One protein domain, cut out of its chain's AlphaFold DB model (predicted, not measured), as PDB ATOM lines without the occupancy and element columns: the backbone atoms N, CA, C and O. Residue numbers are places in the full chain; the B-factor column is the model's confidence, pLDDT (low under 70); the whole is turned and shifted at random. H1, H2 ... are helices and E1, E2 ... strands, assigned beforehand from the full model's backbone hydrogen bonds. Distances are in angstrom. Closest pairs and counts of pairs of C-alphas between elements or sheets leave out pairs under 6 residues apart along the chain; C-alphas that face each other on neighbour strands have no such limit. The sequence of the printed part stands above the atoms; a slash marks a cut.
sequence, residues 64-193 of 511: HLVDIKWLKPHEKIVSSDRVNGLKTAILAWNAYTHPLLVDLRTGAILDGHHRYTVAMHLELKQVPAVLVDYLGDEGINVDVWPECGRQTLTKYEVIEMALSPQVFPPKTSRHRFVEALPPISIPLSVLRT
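AT A GLANCE: This is residues 64 to 193 of the 511 residues of the protein "Uncharacterized protein AlNc14C349G10890" of Albugo laibachii Nc14 (UniProt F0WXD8). A small, strongly twisted sheet of four strands, E1, E4, E2 and E3, has H2 packed on it, and H1 packs across H2 on the side away from the sheet. Beyond the E3 edge lie a two-stranded ribbon, E5 and E6, and H3; H4 sits at the opposite end by the start of E4, and a long link from E6 runs back to it. The printed part has 130 residues, with four named helices and six named strands in the order E1 H1 E2 E3 H2 E4 E5 H3 E6 H4. The larger sheet, E1 E4 E2 E3, is mixed and the ribbon antiparallel; the class is mixed, helices and strands, with under half of the residues in named elements. The whole is compact, with a radius of gyration of the C-alphas of 14.4 A, and spans 41 by 30 by 27 A.

HOW THE PARTS SIT: In the larger sheet, E4, residues 126 to 132, is staggered: its residues 126 to 129 pair with E1, residues 64 to 67, and its residues 129 to 132 with E2, residues 100 to 103. E1 and E4 are antiparallel, with N 66 and O 127 2.9 A apart, within hydrogen-bond range. E4 and E2 are parallel, with N 102 and O 130 at 3.0 A. E2 and E3, residues 109 to 111, form a hairpin, with N 110 and O 101 at 2.8 A. H2, residues 113 to 121, is on this sheet; the closest C-alphas of H2 and E4 are those of Ala 119 and Val 127, 7.2 A apart. H1, residues 80 to 93, is not on the sheet but touches H2 with residues 82 to 87 alone, closest at the C-alphas of Lys 87 and Val 118, 5.7 A. Their tilt of 68 degrees is steep, only just short of about perpendicular. H3, residues 155 to 163, only grazes the sheet. E5, residues 141 to 144, and E6, residues 173 to 176, are antiparallel, with N 174 and O 143 at 2.7 A. The closest C-alphas of E3 and E6, Leu 110 and His 175, are 6.8 A apart. H4, residues 188 to 192, is on the larger sheet, with the C-alphas of Gln 126 and Leu 191, the closest of E4 and H4, 5.1 A apart. In H1, H2, H3 and H4 every O i to N i+4 pair is within hydrogen-bond range.

IN THESE COORDINATES: E1 begins at C-alpha 64, (-25.349, 53.427, 18.072), and measures 9.8 A. E4 is 17.6 A long, E2 9.9 A and E3 5.7 A. H1 is 19.9 A long from C-alpha 80 at (-29.153, 39.650, -4.619); H2 is 12.4 A and H3 12.6 A. E5 measures 10.4 A, E6 9.8 A and H4 6.1 A, ending at C-alpha 192, (-15.281, 52.784, 6.919).

THE WHOLE: The C-alphas farthest apart, those of Gln 151 and Ser 189, are 42.9 A apart. The printed part has no cut. The links E1 to H1 and E6 to H4 are long, and residues 95 to 96 pair antiparallel with residues 186 to 187. The mean pLDDT of the printed part is 85.7; residues 93 and 178 to 180 are under 70.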
ATOM      1  N   HIS A  64     -26.718  53.773  17.719       84.94
ATOM      2  CA  HIS A  64     -25.349  53.427  18.072       84.94
ATOM      3  C   HIS A  64     -24.597  52.979  16.820       84.94
ATOM      4  O   HIS A  64     -25.159  52.307  15.958       84.94
ATOM      5  N   LEU A  65     -23.325  53.354  16.703       85.88
ATOM      6  CA  LEU A  65     -22.440  52.767  15.701       85.88
ATOM      7  C   LEU A  65     -21.833  51.500  16.288       85.88
ATOM      8  O   LEU A  65     -21.186  51.546  17.331       85.88
ATOM      9  N   VAL A  66     -22.078  50.384  15.621       88.06
ATOM     10  CA  VAL A  66     -21.751  49.049  16.111       88.06
ATOM     11  C   VAL A  66     -20.805  48.377  15.130       88.06
ATOM     12  O   VAL A  66     -20.958  48.549  13.919       88.06
ATOM     13  N   ASP A  67     -19.825  47.630  15.640       91.19
ATOM     14  CA  ASP A  67     -18.919  46.845  14.800       91.19
ATOM     15  C   ASP A  67     -19.720  45.817  13.996       91.19
ATOM     16  O   ASP A  67     -20.525  45.057  14.541       91.19
ATOM     17  N   ILE A  68     -19.474  45.781  12.690       92.75
ATOM     18  CA  ILE A  68     -20.132  44.844  11.787       92.75
ATOM     19  C   ILE A  68     -19.879  43.383  12.186       92.75
ATOM     20  O   ILE A  68     -20.748  42.544  11.984       92.75
ATOM     21  N   LYS A  69     -18.725  43.081  12.800       91.12
ATOM     22  CA  LYS A  69     -18.342  41.722  13.221       91.12
ATOM     23  C   LYS A  69     -19.148  41.196  14.405       91.12
ATOM     24  O   LYS A  69     -19.192  39.988  14.617       91.12
ATOM     25  N   TRP A  70     -19.733  42.087  15.202       93.12
ATOM     26  CA  TRP A  70     -20.550  41.702  16.353       93.12
ATOM     27  C   TRP A  70     -21.973  41.303  15.944       93.12
ATOM     28  O   TRP A  70     -22.648  40.580  16.676       93.12
ATOM     29  N   LEU A  71     -22.420  41.751  14.770       93.62
ATOM     30  CA  LEU A  71     -23.765  41.505  14.277       93.62
ATOM     31  C   LEU A  71     -23.922  40.087  13.743       93.62
ATOM     32  O   LEU A  71     -23.106  39.601  12.961       93.62
ATOM     33  N   LYS A  72     -25.024  39.449  14.128       94.19
ATOM     34  CA  LYS A  72     -25.322  38.063  13.783       94.19
ATOM     35  C   LYS A  72     -26.654  37.977  13.036       94.19
ATOM     36  O   LYS A  72     -27.706  38.216  13.634       94.19
ATOM     37  N   PRO A  73     -26.646  37.699  11.723       95.44
ATOM     38  CA  PRO A  73     -27.879  37.480  10.979       95.44
ATOM     39  C   PRO A  73     -28.467  36.110  11.333       95.44
ATOM     40  O   PRO A  73     -27.749  35.121  11.336       95.44
ATOM     41  N   HIS A  74     -29.779  36.032  11.550       93.69
ATOM     42  CA  HIS A  74     -30.498  34.760  11.729       93.69
ATOM     43  C   HIS A  74     -31.291  34.317  10.493       93.69
ATOM     44  O   HIS A  74     -31.950  33.282  10.527       93.69
ATOM     45  N   GLU A  75     -31.266  35.087   9.403       90.06
ATOM     46  CA  GLU A  75     -32.091  34.864   8.210       90.06
ATOM     47  C   GLU A  75     -31.302  35.137   6.918       90.06
ATOM     48  O   GLU A  75     -30.482  36.060   6.859       90.06
ATOM     49  N   LYS A  76     -31.564  34.356   5.863       89.44
ATOM     50  CA  LYS A  76     -31.037  34.595   4.512       89.44
ATOM     51  C   LYS A  76     -31.711  35.799   3.848       89.44
ATOM     52  O   LYS A  76     -32.871  36.118   4.088       89.44
ATOM     53  N   ILE A  77     -30.995  36.452   2.937       88.50
ATOM     54  CA  ILE A  77     -31.559  37.529   2.115       88.50
ATOM     55  C   ILE A  77     -32.454  36.979   0.996       88.50
ATOM     56  O   ILE A  77     -32.166  35.946   0.406       88.50
ATOM     57  N   VAL A  78     -33.528  37.712   0.685       78.31
ATOM     58  CA  VAL A  78     -34.502  37.349  -0.368       78.31
ATOM     59  C   VAL A  78     -33.888  37.295  -1.770       78.31
ATOM     60  O   VAL A  78     -34.098  36.330  -2.491       78.31
ATOM     61  N   SER A  79     -33.174  38.343  -2.185       82.00
ATOM     62  CA  SER A  79     -32.597  38.420  -3.528       82.00
ATOM     63  C   SER A  79     -31.348  39.292  -3.546       82.00
ATOM     64  O   SER A  79     -31.272  40.318  -2.855       82.00
ATOM     65  N   SER A  80     -30.379  38.890  -4.366       83.38
ATOM     66  CA  SER A  80     -29.153  39.650  -4.619       83.38
ATOM     67  C   SER A  80     -29.442  40.968  -5.344       83.38
ATOM     68  O   SER A  80     -28.797  41.971  -5.053       83.38
ATOM     69  N   ASP A  81     -30.473  41.020  -6.192       83.75
ATOM     70  CA  ASP A  81     -30.882  42.244  -6.896       83.75
ATOM     71  C   ASP A  81     -31.310  43.348  -5.933       83.75
ATOM     72  O   ASP A  81     -30.954  44.513  -6.102       83.75
ATOM     73  N   ARG A  82     -32.008  42.981  -4.851       79.12
ATOM     74  CA  ARG A  82     -32.389  43.933  -3.803       79.12
ATOM     75  C   ARG A  82     -31.169  44.484  -3.069       79.12
ATOM     76  O   ARG A  82     -31.145  45.667  -2.735       79.12
ATOM     77  N   VAL A  83     -30.167  43.642  -2.816       86.88
ATOM     78  CA  VAL A  83     -28.889  44.072  -2.227       86.88
ATOM     79  C   VAL A  83     -28.151  45.002  -3.189       86.88
ATOM     80  O   VAL A  83     -27.669  46.045  -2.760       86.88
ATOM     81  N   ASN A  84     -28.122  44.687  -4.485       85.50
ATOM     82  CA  ASN A  84     -27.483  45.516  -5.505       85.50
ATOM     83  C   ASN A  84     -28.163  46.880  -5.646       85.50
ATOM     84  O   ASN A  84     -27.486  47.903  -5.578       85.50
ATOM     85  N   GLY A  85     -29.494  46.925  -5.742       84.19
ATOM     86  CA  GLY A  85     -30.243  48.183  -5.792       84.19
ATOM     87  C   GLY A  85     -30.007  49.048  -4.550       84.19
ATOM     88  O   GLY A  85     -29.770  50.252  -4.657       84.19
ATOM     89  N   LEU A  86     -29.982  48.429  -3.366       83.12
ATOM     90  CA  LEU A  86     -29.696  49.131  -2.118       83.12
ATOM     91  C   LEU A  86     -28.238  49.617  -2.041       83.12
ATOM     92  O   LEU A  86     -27.995  50.729  -1.576       83.12
ATOM     93  N   LYS A  87     -27.277  48.829  -2.535       87.31
ATOM     94  CA  LYS A  87     -25.867  49.224  -2.665       87.31
ATOM     95  C   LYS A  87     -25.724  50.444  -3.574       87.31
ATOM     96  O   LYS A  87     -25.067  51.403  -3.176       87.31
ATOM     97  N   THR A  88     -26.373  50.442  -4.737       86.88
ATOM     98  CA  THR A  88     -26.370  51.577  -5.672       86.88
ATOM     99  C   THR A  88     -26.952  52.830  -5.025       86.88
ATOM    100  O   THR A  88     -26.338  53.890  -5.103       86.88
ATOM    101  N   ALA A  89     -28.078  52.717  -4.312       72.56
ATOM    102  CA  ALA A  89     -28.684  53.846  -3.605       72.56
ATOM    103  C   ALA A  89     -27.776  54.404  -2.492       72.56
ATOM    104  O   ALA A  89     -27.582  55.614  -2.396       72.56
ATOM    105  N   ILE A  90     -27.175  53.529  -1.678       76.75
ATOM    106  CA  ILE A  90     -26.264  53.925  -0.594       76.75
ATOM    107  C   ILE A  90     -25.001  54.603  -1.144       76.75
ATOM    108  O   ILE A  90     -24.542  55.592  -0.572       76.75
ATOM    109  N   LEU A  91     -24.454  54.108  -2.259       81.62
ATOM    110  CA  LEU A  91     -23.322  54.736  -2.945       81.62
ATOM    111  C   LEU A  91     -23.703  56.091  -3.547       81.62
ATOM    112  O   LEU A  91     -22.969  57.056  -3.355       81.62
ATOM    113  N   ALA A  92     -24.860  56.185  -4.208       77.00
ATOM    114  CA  ALA A  92     -25.351  57.425  -4.805       77.00
ATOM    115  C   ALA A  92     -25.582  58.523  -3.754       77.00
ATOM    116  O   ALA A  92     -25.245  59.683  -3.978       77.00
ATOM    117  N   TRP A  93     -26.117  58.164  -2.584       65.62
ATOM    118  CA  TRP A  93     -26.286  59.093  -1.462       65.62
ATOM    119  C   TRP A  93     -25.006  59.319  -0.654       65.62
ATOM    120  O   TRP A  93     -24.967  60.226   0.177       65.62
ATOM    121  N   ASN A  94     -23.981  58.486  -0.855       81.69
ATOM    122  CA  ASN A  94     -22.756  58.424  -0.056       81.69
ATOM    123  C   ASN A  94     -23.018  58.379   1.467       81.69
ATOM    124  O   ASN A  94     -22.224  58.857   2.284       81.69
ATOM    125  N   ALA A  95     -24.156  57.809   1.861       78.12
ATOM    126  CA  ALA A  95     -24.618  57.794   3.236       78.12
ATOM    127  C   ALA A  95     -25.526  56.596   3.506       78.12
ATOM    128  O   ALA A  95     -26.320  56.173   2.665       78.12
ATOM    129  N   TYR A  96     -25.440  56.086   4.728       75.25
ATOM    130  CA  TYR A  96     -26.345  55.077   5.252       75.25
ATOM    131  C   TYR A  96     -27.547  55.771   5.894       75.25
ATOM    132  O   TYR A  96     -27.376  56.597   6.796       75.25
ATOM    133  N   THR A  97     -28.753  55.475   5.403       75.75
ATOM    134  CA  THR A  97     -29.947  56.297   5.680       75.75
ATOM    135  C   THR A  97     -30.934  55.700   6.681       75.75
ATOM    136  O   THR A  97     -31.796  56.410   7.193       75.75
ATOM    137  N   HIS A  98     -30.809  54.409   6.997       81.44
ATOM    138  CA  HIS A  98     -31.720  53.711   7.908       81.44
ATOM    139  C   HIS A  98     -30.941  52.752   8.815       81.44
ATOM    140  O   HIS A  98     -30.265  51.878   8.271       81.44
ATOM    141  N   PRO A  99     -31.041  52.850  10.156       89.75
ATOM    142  CA  PRO A  99     -30.291  51.989  11.071       89.75
ATOM    143  C   PRO A  99     -30.814  50.548  11.053       89.75
ATOM    144  O   PRO A  99     -31.959  50.307  10.678       89.75
ATOM    145  N   LEU A 100     -29.988  49.592  11.470       91.81
ATOM    146  CA  LEU A 100     -30.425  48.225  11.776       91.81
ATOM    147  C   LEU A 100     -31.201  48.194  13.098       91.81
ATOM    148  O   LEU A 100     -30.978  49.048  13.950       91.81
ATOM    149  N   LEU A 101     -32.071  47.205  13.287       91.62
ATOM    150  CA  LEU A 101     -32.616  46.874  14.607       91.62
ATOM    151  C   LEU A 101     -31.893  45.633  15.118       91.62
ATOM    152  O   LEU A 101     -31.858  44.622  14.412       91.62
ATOM    153  N   VAL A 102     -31.296  45.715  16.303       92.31
ATOM    154  CA  VAL A 102     -30.386  44.680  16.807       92.31
ATOM    155  C   VAL A 102     -30.653  44.410  18.282       92.31
ATOM    156  O   VAL A 102     -30.835  45.346  19.060       92.31
ATOM    157  N   ASP A 103     -30.643  43.136  18.667       91.81
ATOM    158  CA  ASP A 103     -30.667  42.745  20.073       91.81
ATOM    159  C   ASP A 103     -29.373  43.172  20.781       91.81
ATOM    160  O   ASP A 103     -28.266  42.802  20.379       91.81
ATOM    161  N   LEU A 104     -29.522  43.937  21.860       88.81
ATOM    162  CA  LEU A 104     -28.433  44.540  22.622       88.81
ATOM    163  C   LEU A 104     -27.476  43.497  23.213       88.81
ATOM    164  O   LEU A 104     -26.288  43.782  23.339       88.81
ATOM    165  N   ARG A 105     -27.973  42.318  23.604       88.25
ATOM    166  CA  ARG A 105     -27.165  41.310  24.311       88.25
ATOM    167  C   ARG A 105     -26.414  40.410  23.343       88.25
ATOM    168  O   ARG A 105     -25.225  40.157  23.515       88.25
ATOM    169  N   THR A 106     -27.107  39.914  22.325       90.31
ATOM    170  CA  THR A 106     -26.581  38.855  21.456       90.31
ATOM    171  C   THR A 106     -26.000  39.371  20.146       90.31
ATOM    172  O   THR A 106     -25.203  38.666  19.519       90.31
ATOM    173  N   GLY A 107     -26.362  40.590  19.735       90.81
ATOM    174  CA  GLY A 107     -26.035  41.130  18.417       90.81
ATOM    175  C   GLY A 107     -26.911  40.562  17.296       90.81
ATOM    176  O   GLY A 107     -26.602  40.771  16.122       90.81
ATOM    177  N   ALA A 108     -27.990  39.842  17.629       94.31
ATOM    178  CA  ALA A 108     -28.924  39.301  16.647       94.31
ATOM    179  C   ALA A 108     -29.608  40.429  15.860       94.31
ATOM    180  O   ALA A 108     -30.183  41.353  16.439       94.31
ATOM    181  N   ILE A 109     -29.552  40.364  14.529       95.19
ATOM    182  CA  ILE A 109     -30.165  41.369  13.653       95.19
ATOM    183  C   ILE A 109     -31.663  41.088  13.553       95.19
ATOM    184  O   ILE A 109     -32.062  40.168  12.854       95.19
ATOM    185  N   LEU A 110     -32.510  41.902  14.177       90.88
ATOM    186  CA  LEU A 110     -33.967  41.723  14.146       90.88
ATOM    187  C   LEU A 110     -34.596  42.297  12.868       90.88
ATOM    188  O   LEU A 110     -35.543  41.727  12.326       90.88
ATOM    189  N   ASP A 111     -34.060  43.409  12.360       89.12
ATOM    190  CA  ASP A 111     -34.464  43.991  11.078       89.12
ATOM    191  C   ASP A 111     -33.268  44.605  10.337       89.12
ATOM    192  O   ASP A 111     -32.447  45.333  10.902       89.12
ATOM    193  N   GLY A 112     -33.210  44.348   9.027       89.81
ATOM    194  CA  GLY A 112     -32.229  44.940   8.123       89.81
ATOM    195  C   GLY A 112     -31.153  44.012   7.564       89.81
ATOM    196  O   GLY A 112     -30.099  44.512   7.183       89.81
ATOM    197  N   HIS A 113     -31.401  42.710   7.406       92.31
ATOM    198  CA  HIS A 113     -30.432  41.759   6.829       92.31
ATOM    199  C   HIS A 113     -29.877  42.205   5.471       92.31
ATOM    200  O   HIS A 113     -28.668  42.195   5.285       92.31
ATOM    201  N   HIS A 114     -30.711  42.715   4.551       90.25
ATOM    202  CA  HIS A 114     -30.218  43.262   3.271       90.25
ATOM    203  C   HIS A 114     -29.258  44.439   3.462       90.25
ATOM    204  O   HIS A 114     -28.261  44.544   2.756       90.25
ATOM    205  N   ARG A 115     -29.557  45.329   4.415       92.25
ATOM    206  CA  ARG A 115     -28.736  46.505   4.731       92.25
ATOM    207  C   ARG A 115     -27.388  46.083   5.328       92.25
ATOM    208  O   ARG A 115     -26.353  46.592   4.908       92.25
ATOM    209  N   TYR A 116     -27.402  45.094   6.221       94.88
ATOM    210  CA  TYR A 116     -26.198  44.451   6.744       94.88
ATOM    211  C   TYR A 116     -25.357  43.805   5.629       94.88
ATOM    212  O   TYR A 116     -24.157  44.056   5.547       94.88
ATOM    213  N   THR A 117     -25.969  43.061   4.700       93.62
ATOM    214  CA  THR A 117     -25.244  42.477   3.558       93.62
ATOM    215  C   THR A 117     -24.622  43.548   2.661       93.62
ATOM    216  O   THR A 117     -23.485  43.391   2.220       93.62
ATOM    217  N   VAL A 118     -25.310  44.672   2.422       93.12
ATOM    218  CA  VAL A 118     -24.709  45.802   1.695       93.12
ATOM    219  C   VAL A 118     -23.509  46.370   2.449       93.12
ATOM    220  O   VAL A 118     -22.490  46.652   1.825       93.12
ATOM    221  N   ALA A 119     -23.596  46.516   3.773       93.00
ATOM    222  CA  ALA A 119     -22.473  46.985   4.577       93.00
ATOM    223  C   ALA A 119     -21.255  46.049   4.472       93.00
ATOM    224  O   ALA A 119     -20.134  46.539   4.334       93.00
ATOM    225  N   MET A 120     -21.483  44.732   4.433       93.44
ATOM    226  CA  MET A 120     -20.442  43.734   4.166       93.44
ATOM    227  C   MET A 120     -19.844  43.897   2.760       93.44
ATOM    228  O   MET A 120     -18.628  43.959   2.619       93.44
ATOM    229  N   HIS A 121     -20.678  44.049   1.724       93.38
ATOM    230  CA  HIS A 121     -20.227  44.275   0.338       93.38
ATOM    231  C   HIS A 121     -19.482  45.603   0.129       93.38
ATOM    232  O   HIS A 121     -18.787  45.764  -0.873       93.38
ATOM    233  N   LEU A 122     -19.692  46.582   1.012       91.50
ATOM    234  CA  LEU A 122     -19.011  47.878   1.013       91.50
ATOM    235  C   LEU A 122     -17.816  47.921   1.978       91.50
ATOM    236  O   LEU A 122     -17.227  48.989   2.150       91.50
ATOM    237  N   GLU A 123     -17.484  46.786   2.605       93.69
ATOM    238  CA  GLU A 123     -16.380  46.619   3.557       93.69
ATOM    239  C   GLU A 123     -16.403  47.629   4.717       93.69
ATOM    240  O   GLU A 123     -15.363  48.053   5.233       93.69
ATOM    241  N   LEU A 124     -17.606  48.025   5.143       91.69
ATOM    242  CA  LEU A 124     -17.775  48.926   6.278       91.69
ATOM    243  C   LEU A 124     -17.291  48.236   7.557       91.69
ATOM    244  O   LEU A 124     -17.455  47.031   7.728       91.69
ATOM    245  N   LYS A 125     -16.681  49.001   8.463       89.81
ATOM    246  CA  LYS A 125     -16.190  48.488   9.752       89.81
ATOM    247  C   LYS A 125     -17.224  48.640  10.857       89.81
ATOM    248  O   LYS A 125     -17.208  47.886  11.820       89.81
ATOM    249  N   GLN A 126     -18.128  49.600  10.708       89.44
ATOM    250  CA  GLN A 126     -19.217  49.836  11.640       89.44
ATOM    251  C   GLN A 126     -20.497  50.191  10.893       89.44
ATOM    252  O   GLN A 126     -20.455  50.728   9.784       89.44
ATOM    253  N   VAL A 127     -21.638  49.920  11.514       91.69
ATOM    254  CA  VAL A 127     -22.961  50.240  10.979       91.69
ATOM    255  C   VAL A 127     -23.848  50.849  12.061       91.69
ATOM    256  O   VAL A 127     -23.718  50.506  13.236       91.69
ATOM    257  N   PRO A 128     -24.757  51.763  11.697       90.19
ATOM    258  CA  PRO A 128     -25.727  52.289  12.640       90.19
ATOM    259  C   PRO A 128     -26.786  51.246  12.977       90.19
ATOM    260  O   PRO A 128     -27.429  50.692  12.082       90.19
ATOM    261  N   ALA A 129     -27.012  51.042  14.268       88.94
ATOM    262  CA  ALA A 129     -28.022  50.157  14.811       88.94
ATOM    263  C   ALA A 129     -28.765  50.824  15.974       88.94
ATOM    264  O   ALA A 129     -28.190  51.573  16.763       88.94
ATOM    265  N   VAL A 130     -30.056  50.541  16.073       88.75
ATOM    266  CA  VAL A 130     -30.862  50.754  17.268       88.75
ATOM    267  C   VAL A 130     -30.783  49.469  18.077       88.75
ATOM    268  O   VAL A 130     -31.103  48.394  17.566       88.75
ATOM    269  N   LEU A 131     -30.306  49.593  19.313       85.81
ATOM    270  CA  LEU A 131     -30.119  48.470  20.221       85.81
ATOM    271  C   LEU A 131     -31.354  48.336  21.106       85.81
ATOM    272  O   LEU A 131     -31.748  49.304  21.754       85.81
ATOM    273  N   VAL A 132     -31.947  47.147  21.130       86.56
ATOM    274  CA  VAL A 132     -33.138  46.841  21.928       86.56
ATOM    275  C   VAL A 132     -32.903  45.613  22.788       86.56
ATOM    276  O   VAL A 132     -32.157  44.718  22.403       86.56
ATOM    277  N   ASP A 133     -33.535  45.561  23.952       87.44
ATOM    278  CA  ASP A 133     -33.556  44.354  24.771       87.44
ATOM    279  C   ASP A 133     -34.641  43.408  24.249       87.44
ATOM    280  O   ASP A 133     -35.801  43.506  24.638       87.44
ATOM    281  N   TYR A 134     -34.290  42.518  23.320       89.12
ATOM    282  CA  TYR A 134     -35.296  41.783  22.557       89.12
ATOM    283  C   TYR A 134     -36.177  40.877  23.428       89.12
ATOM    284  O   TYR A 134     -37.398  40.833  23.245       89.12
ATOM    285  N   LEU A 135     -35.571  40.171  24.388       87.50
ATOM    286  CA  LEU A 135     -36.290  39.293  25.313       87.50
ATOM    287  C   LEU A 135     -37.049  40.079  26.383       87.50
ATOM    288  O   LEU A 135     -38.163  39.687  26.717       87.50
ATOM    289  N   GLY A 136     -36.473  41.174  26.890       82.19
ATOM    290  CA  GLY A 136     -37.092  41.985  27.941       82.19
ATOM    291  C   GLY A 136     -38.182  42.944  27.453       82.19
ATOM    292  O   GLY A 136     -38.995  43.397  28.256       82.19
ATOM    293  N   ASP A 137     -38.225  43.264  26.157       80.62
ATOM    294  CA  ASP A 137     -39.190  44.212  25.593       80.62
ATOM    295  C   ASP A 137     -40.474  43.519  25.098       80.62
ATOM    296  O   ASP A 137     -40.548  42.975  23.990       80.62
ATOM    297  N   GLU A 138     -41.526  43.586  25.916       77.38
ATOM    298  CA  GLU A 138     -42.905  43.158  25.606       77.38
ATOM    299  C   GLU A 138     -43.547  43.939  24.432       77.38
ATOM    300  O   GLU A 138     -44.594  43.567  23.893       77.38
ATOM    301  N   GLY A 139     -42.949  45.062  24.021       77.12
ATOM    302  CA  GLY A 139     -43.354  45.845  22.857       77.12
ATOM    303  C   GLY A 139     -42.955  45.212  21.523       77.12
ATOM    304  O   GLY A 139     -43.549  45.548  20.493       77.12
ATOM    305  N   ILE A 140     -41.988  44.291  21.533       82.94
ATOM    306  CA  ILE A 140     -41.514  43.598  20.338       82.94
ATOM    307  C   ILE A 140     -42.173  42.224  20.275       82.94
ATOM    308  O   ILE A 140     -41.928  41.375  21.122       82.94
ATOM    309  N   ASN A 141     -42.953  41.981  19.229       84.81
ATOM    310  CA  ASN A 141     -43.533  40.677  18.929       84.81
ATOM    311  C   ASN A 141     -42.875  40.096  17.683       84.81
ATOM    312  O   ASN A 141     -42.488  40.834  16.778       84.81
ATOM    313  N   VAL A 142     -42.779  38.775  17.611       88.44
ATOM    314  CA  VAL A 142     -42.285  38.074  16.428       88.44
ATOM    315  C   VAL A 142     -43.361  37.139  15.910       88.44
ATOM    316  O   VAL A 142     -43.931  36.360  16.663       88.44
ATOM    317  N   ASP A 143     -43.629  37.246  14.614       86.75
ATOM    318  CA  ASP A 143     -44.470  36.321  13.869       86.75
ATOM    319  C   ASP A 143     -43.668  35.708  12.718       86.75
ATOM    320  O   ASP A 143     -42.556  36.136  12.397       86.75
ATOM    321  N   VAL A 144     -44.277  34.744  12.042       87.31
ATOM    322  CA  VAL A 144     -43.791  34.192  10.777       87.31
ATOM    323  C   VAL A 144     -44.365  34.962   9.583       87.31
ATOM    324  O   VAL A 144     -45.476  35.500   9.655       87.31
ATOM    325  N   TRP A 145     -43.640  35.033   8.460       79.69
ATOM    326  CA  TRP A 145     -44.289  35.453   7.210       79.69
ATOM    327  C   TRP A 145     -45.186  34.331   6.670       79.69
ATOM    328  O   TRP A 145     -44.862  33.152   6.848       79.69
ATOM    329  N   PRO A 146     -46.281  34.681   5.969       72.75
ATOM    330  CA  PRO A 146     -47.050  33.709   5.201       72.75
ATOM    331  C   PRO A 146     -46.120  32.939   4.256       72.75
ATOM    332  O   PRO A 146     -45.216  33.537   3.679       72.75
ATOM    333  N   GLU A 147     -46.335  31.628   4.122       70.94
ATOM    334  CA  GLU A 147     -45.611  30.745   3.185       70.94
ATOM    335  C   GLU A 147     -44.144  30.420   3.534       70.94
ATOM    336  O   GLU A 147     -43.472  29.730   2.774       70.94
ATOM    337  N   CYS A 148     -43.636  30.801   4.715       74.50
ATOM    338  CA  CYS A 148     -42.272  30.427   5.134       74.50
ATOM    339  C   CYS A 148     -42.108  28.951   5.567       74.50
ATOM    340  O   CYS A 148     -41.003  28.519   5.894       74.50
ATOM    341  N   GLY A 149     -43.201  28.177   5.613       73.69
ATOM    342  CA  GLY A 149     -43.194  26.769   6.030       73.69
ATOM    343  C   GLY A 149     -43.205  26.534   7.547       73.69
ATOM    344  O   GLY A 149     -43.095  25.390   7.981       73.69
ATOM    345  N   ARG A 150     -43.363  27.584   8.366       79.31
ATOM    346  CA  ARG A 150     -43.537  27.496   9.828       79.31
ATOM    347  C   ARG A 150     -44.871  28.100  10.266       79.31
ATOM    348  O   ARG A 150     -45.340  29.059   9.665       79.31
ATOM    349  N   GLN A 151     -45.462  27.540  11.324       76.81
ATOM    350  CA  GLN A 151     -46.714  28.041  11.908       76.81
ATOM    351  C   GLN A 151     -46.475  29.098  12.994       76.81
ATOM    352  O   GLN A 151     -47.236  30.056  13.097       76.81
ATOM    353  N   THR A 152     -45.412  28.945  13.784       87.12
ATOM    354  CA  THR A 152     -45.048  29.854  14.877       87.12
ATOM    355  C   THR A 152     -43.531  30.032  14.940       87.12
ATOM    356  O   THR A 152     -42.771  29.219  14.405       87.12
ATOM    357  N   LEU A 153     -43.091  31.131  15.552       90.44
ATOM    358  CA  LEU A 153     -41.687  31.436  15.807       90.44
ATOM    359  C   LEU A 153     -41.594  32.217  17.117       90.44
ATOM    360  O   LEU A 153     -42.363  33.152  17.330       90.44
ATOM    361  N   THR A 154     -40.665  31.841  17.987       92.19
ATOM    362  CA  THR A 154     -40.440  32.495  19.281       92.19
ATOM    363  C   THR A 154     -39.199  33.389  19.258       92.19
ATOM    364  O   THR A 154     -38.298  33.230  18.433       92.19
ATOM    365  N   LYS A 155     -39.122  34.340  20.200       91.94
ATOM    366  CA  LYS A 155     -37.942  35.209  20.347       91.94
ATOM    367  C   LYS A 155     -36.668  34.417  20.659       91.94
ATOM    368  O   LYS A 155     -35.607  34.741  20.133       91.94
ATOM    369  N   TYR A 156     -36.792  33.373  21.480       93.25
ATOM    370  CA  TYR A 156     -35.689  32.484  21.835       93.25
ATOM    371  C   TYR A 156     -35.142  31.757  20.605       93.25
ATOM    372  O   TYR A 156     -33.943  31.825  20.368       93.25
ATOM    373  N   GLU A 157     -36.003  31.186  19.758       92.00
ATOM    374  CA  GLU A 157     -35.566  30.535  18.512       92.00
ATOM    375  C   GLU A 157     -34.838  31.495  17.561       92.00
ATOM    376  O   GLU A 157     -33.890  31.100  16.884       92.00
ATOM    377  N   VAL A 158     -35.261  32.764  17.491       93.44
ATOM    378  CA  VAL A 158     -34.568  33.788  16.690       93.44
ATOM    379  C   VAL A 158     -33.152  34.028  17.212       93.44
ATOM    380  O   VAL A 158     -32.213  34.085  16.416       93.44
ATOM    381  N   ILE A 159     -32.991  34.145  18.531       93.62
ATOM    382  CA  ILE A 159     -31.681  34.328  19.166       93.62
ATOM    383  C   ILE A 159     -30.808  33.086  18.987       93.62
ATOM    384  O   ILE A 159     -29.656  33.212  18.579       93.62
ATOM    385  N   GLU A 160     -31.342  31.896  19.258       92.94
ATOM    386  CA  GLU A 160     -30.619  30.635  19.078       92.94
ATOM    387  C   GLU A 160     -30.141  30.485  17.636       92.94
ATOM    388  O   GLU A 160     -28.973  30.173  17.409       92.94
ATOM    389  N   MET A 161     -30.996  30.799  16.656       93.62
ATOM    390  CA  MET A 161     -30.612  30.774  15.249       93.62
ATOM    391  C   MET A 161     -29.511  31.793  14.941       93.62
ATOM    392  O   MET A 161     -28.551  31.439  14.264       93.62
ATOM    393  N   ALA A 162     -29.597  33.021  15.469       93.38
ATOM    394  CA  ALA A 162     -28.555  34.041  15.301       93.38
ATOM    395  C   ALA A 162     -27.201  33.614  15.893       93.38
ATOM    396  O   ALA A 162     -26.150  33.983  15.378       93.38
ATOM    397  N   LEU A 163     -27.214  32.876  17.004       92.19
ATOM    398  CA  LEU A 163     -26.005  32.361  17.651       92.19
ATOM    399  C   LEU A 163     -25.479  31.078  16.992       92.19
ATOM    400  O   LEU A 163     -24.320  30.717  17.195       92.19
ATOM    401  N   SER A 164     -26.309  30.402  16.200       93.12
ATOM    402  CA  SER A 164     -25.943  29.198  15.465       93.12
ATOM    403  C   SER A 164     -25.163  29.521  14.175       93.12
ATOM    404  O   SER A 164     -25.227  30.638  13.662       93.12
ATOM    405  N   PRO A 165     -24.447  28.546  13.587       89.12
ATOM    406  CA  PRO A 165     -23.841  28.707  12.262       89.12
ATOM    407  C   PRO A 165     -24.868  28.632  11.117       89.12
ATOM    408  O   PRO A 165     -24.513  28.840   9.956       89.12
ATOM    409  N   GLN A 166     -26.122  28.280  11.415       90.75
ATOM    410  CA  GLN A 166     -27.200  28.174  10.440       90.75
ATOM    411  C   GLN A 166     -28.052  29.446  10.450       90.75
ATOM    412  O   GLN A 166     -28.036  30.230  11.392       90.75
ATOM    413  N   VAL A 167     -28.798  29.660   9.369       91.69
ATOM    414  CA  VAL A 167     -29.733  30.781   9.242       91.69
ATOM    415  C   VAL A 167     -31.023  30.300   8.606       91.69
ATOM    416  O   VAL A 167     -31.010  29.426   7.729       91.69
ATOM    417  N   PHE A 168     -32.138  30.898   9.007       91.56
ATOM    418  CA  PHE A 168     -33.437  30.598   8.430       91.56
ATOM    419  C   PHE A 168     -33.503  30.944   6.931       91.56
ATOM    420  O   PHE A 168     -32.772  31.821   6.450       91.56
ATOM    421  N   PRO A 169     -34.416  30.304   6.175       89.94
ATOM    422  CA  PRO A 169     -34.808  30.760   4.845       89.94
ATOM    423  C   PRO A 169     -35.253  32.233   4.843       89.94
ATOM    424  O   PRO A 169     -35.674  32.754   5.881       89.94
ATOM    425  N   PRO A 170     -35.180  32.921   3.693       87.94
ATOM    426  CA  PRO A 170     -35.603  34.310   3.610       87.94
ATOM    427  C   PRO A 170     -37.078  34.462   3.976       87.94
ATOM    428  O   PRO A 170     -37.904  33.612   3.659       87.94
ATOM    429  N   LYS A 171     -37.397  35.589   4.607       84.69
ATOM    430  CA  LYS A 171     -38.715  35.935   5.134       84.69
ATOM    431  C   LYS A 171     -39.251  34.900   6.122       84.69
ATOM    432  O   LYS A 171     -40.434  34.618   6.113       84.69
ATOM    433  N   THR A 172     -38.432  34.366   7.023       86.06
ATOM    434  CA  THR A 172     -38.948  33.481   8.085       86.06
ATOM    435  C   THR A 172     -39.468  34.280   9.277       86.06
ATOM    436  O   THR A 172     -40.519  33.957   9.821       86.06
ATOM    437  N   SER A 173     -38.781  35.360   9.653       88.94
ATOM    438  CA  SER A 173     -39.126  36.175  10.819       88.94
ATOM    439  C   SER A 173     -39.783  37.503  10.433       88.94
ATOM    440  O   SER A 173     -39.375  38.201   9.497       88.94
ATOM    441  N   ARG A 174     -40.827  37.880  11.169       86.25
ATOM    442  CA  ARG A 174     -41.535  39.153  11.031       86.25
ATOM    443  C   ARG A 174     -41.677  39.804  12.401       86.25
ATOM    444  O   ARG A 174     -42.652  39.579  13.113       86.25
ATOM    445  N   HIS A 175     -40.716  40.650  12.741       86.56
ATOM    446  CA  HIS A 175     -40.767  41.442  13.965       86.56
ATOM    447  C   HIS A 175     -41.758  42.605  13.810       86.56
ATOM    448  O   HIS A 175     -41.689  43.378  12.851       86.56
ATOM    449  N   ARG A 176     -42.683  42.731  14.760       78.38
ATOM    450  CA  ARG A 176     -43.539  43.904  14.952       78.38
ATOM    451  C   ARG A 176     -43.060  44.624  16.198       78.38
ATOM    452  O   ARG A 176     -42.988  44.026  17.263       78.38
ATOM    453  N   PHE A 177     -42.761  45.901  16.062       76.06
ATOM    454  CA  PHE A 177     -42.360  46.767  17.159       76.06
ATOM    455  C   PHE A 177     -43.129  48.085  17.031       76.06
ATOM    456  O   PHE A 177     -43.543  48.459  15.931       76.06
ATOM    457  N   VAL A 178     -43.405  48.727  18.167       54.22
ATOM    458  CA  VAL A 178     -44.381  49.830  18.272       54.22
ATOM    459  C   VAL A 178     -43.856  51.134  17.651       54.22
ATOM    460  O   VAL A 178     -44.632  51.939  17.143       54.22
ATOM    461  N   GLU A 179     -42.537  51.335  17.627       62.22
ATOM    462  CA  GLU A 179     -41.914  52.592  17.201       62.22
ATOM    463  C   GLU A 179     -41.141  52.435  15.886       62.22
ATOM    464  O   GLU A 179     -40.296  51.562  15.761       62.22
ATOM    465  N   ALA A 180     -41.362  53.297  14.891       64.62
ATOM    466  CA  ALA A 180     -40.574  53.254  13.658       64.62
ATOM    467  C   ALA A 180     -39.102  53.644  13.904       64.62
ATOM    468  O   ALA A 180     -38.813  54.583  14.647       64.62
ATOM    469  N   LEU A 181     -38.166  52.972  13.219       71.25
ATOM    470  CA  LEU A 181     -36.741  53.311  13.298       71.25
ATOM    471  C   LEU A 181     -36.487  54.756  12.826       71.25
ATOM    472  O   LEU A 181     -37.050  55.174  11.806       71.25
ATOM    473  N   PRO A 182     -35.618  55.522  13.510       70.06
ATOM    474  CA  PRO A 182     -35.368  56.913  13.161       70.06
ATOM    475  C   PRO A 182     -34.637  57.025  11.811       70.06
ATOM    476  O   PRO A 182     -33.701  56.258  11.552       70.06
ATOM    477  N   PRO A 183     -34.998  57.998  10.953       70.56
ATOM    478  CA  PRO A 183     -34.225  58.284   9.752       70.56
ATOM    479  C   PRO A 183     -32.855  58.846  10.144       70.56
ATOM    480  O   PRO A 183     -32.748  59.723  11.004       70.56
ATOM    481  N   ILE A 184     -31.800  58.361   9.493       74.94
ATOM    482  CA  ILE A 184     -30.421  58.799   9.726       74.94
ATOM    483  C   ILE A 184     -29.764  59.224   8.413       74.94
ATOM    484  O   ILE A 184     -30.294  59.014   7.327       74.94
ATOM    485  N   SER A 185     -28.594  59.843   8.501       81.56
ATOM    486  CA  SER A 185     -27.725  60.076   7.349       81.56
ATOM    487  C   SER A 185     -26.288  60.065   7.847       81.56
ATOM    488  O   SER A 185     -25.782  61.072   8.340       81.56
ATOM    489  N   ILE A 186     -25.663  58.884   7.823       73.25
ATOM    490  CA  ILE A 186     -24.281  58.707   8.281       73.25
ATOM    491  C   ILE A 186     -23.386  58.479   7.064       73.25
ATOM    492  O   ILE A 186     -23.597  57.494   6.352       73.25
ATOM    493  N   PRO A 187     -22.395  59.351   6.807       80.75
ATOM    494  CA  PRO A 187     -21.512  59.213   5.656       80.75
ATOM    495  C   PRO A 187     -20.753  57.885   5.651       80.75
ATOM    496  O   PRO A 187     -20.277  57.427   6.694       80.75
ATOM    497  N   LEU A 188     -20.549  57.306   4.466       82.25
ATOM    498  CA  LEU A 188     -19.786  56.058   4.327       82.25
ATOM    499  C   LEU A 188     -18.336  56.194   4.809       82.25
ATOM    500  O   LEU A 188     -17.767  55.234   5.321       82.25
ATOM    501  N   SER A 189     -17.749  57.390   4.711       83.88
ATOM    502  CA  SER A 189     -16.412  57.683   5.244       83.88
ATOM    503  C   SER A 189     -16.308  57.433   6.753       83.88
ATOM    504  O   SER A 189     -15.309  56.887   7.222       83.88
ATOM    505  N   VAL A 190     -17.361  57.756   7.510       83.69
ATOM    506  CA  VAL A 190     -17.437  57.486   8.953       83.69
ATOM    507  C   VAL A 190     -17.517  55.980   9.196       83.69
ATOM    508  O   VAL A 190     -16.777  55.447  10.020       83.69
ATOM    509  N   LEU A 191     -18.355  55.276   8.434       87.62
ATOM    510  CA  LEU A 191     -18.600  53.838   8.602       87.62
ATOM    511  C   LEU A 191     -17.433  52.939   8.158       87.62
ATOM    512  O   LEU A 191     -17.320  51.798   8.606       87.62
ATOM    513  N   ARG A 192     -16.540  53.449   7.304       89.62
ATOM    514  CA  ARG A 192     -15.281  52.784   6.919       89.62
ATOM    515  C   ARG A 192     -14.203  52.860   7.996       89.62
ATOM    516  O   ARG A 192     -13.274  52.059   7.987       89.62
ATOM    517  N   THR A 193     -14.316  53.812   8.916       83.69
ATOM    518  CA  THR A 193     -13.402  53.908  10.056       83.69
ATOM    519  C   THR A 193     -13.837  52.885  11.110       83.69
ATOM    520  O   THR A 193     -15.040  52.773  11.351       83.69
TER     521      THR A 193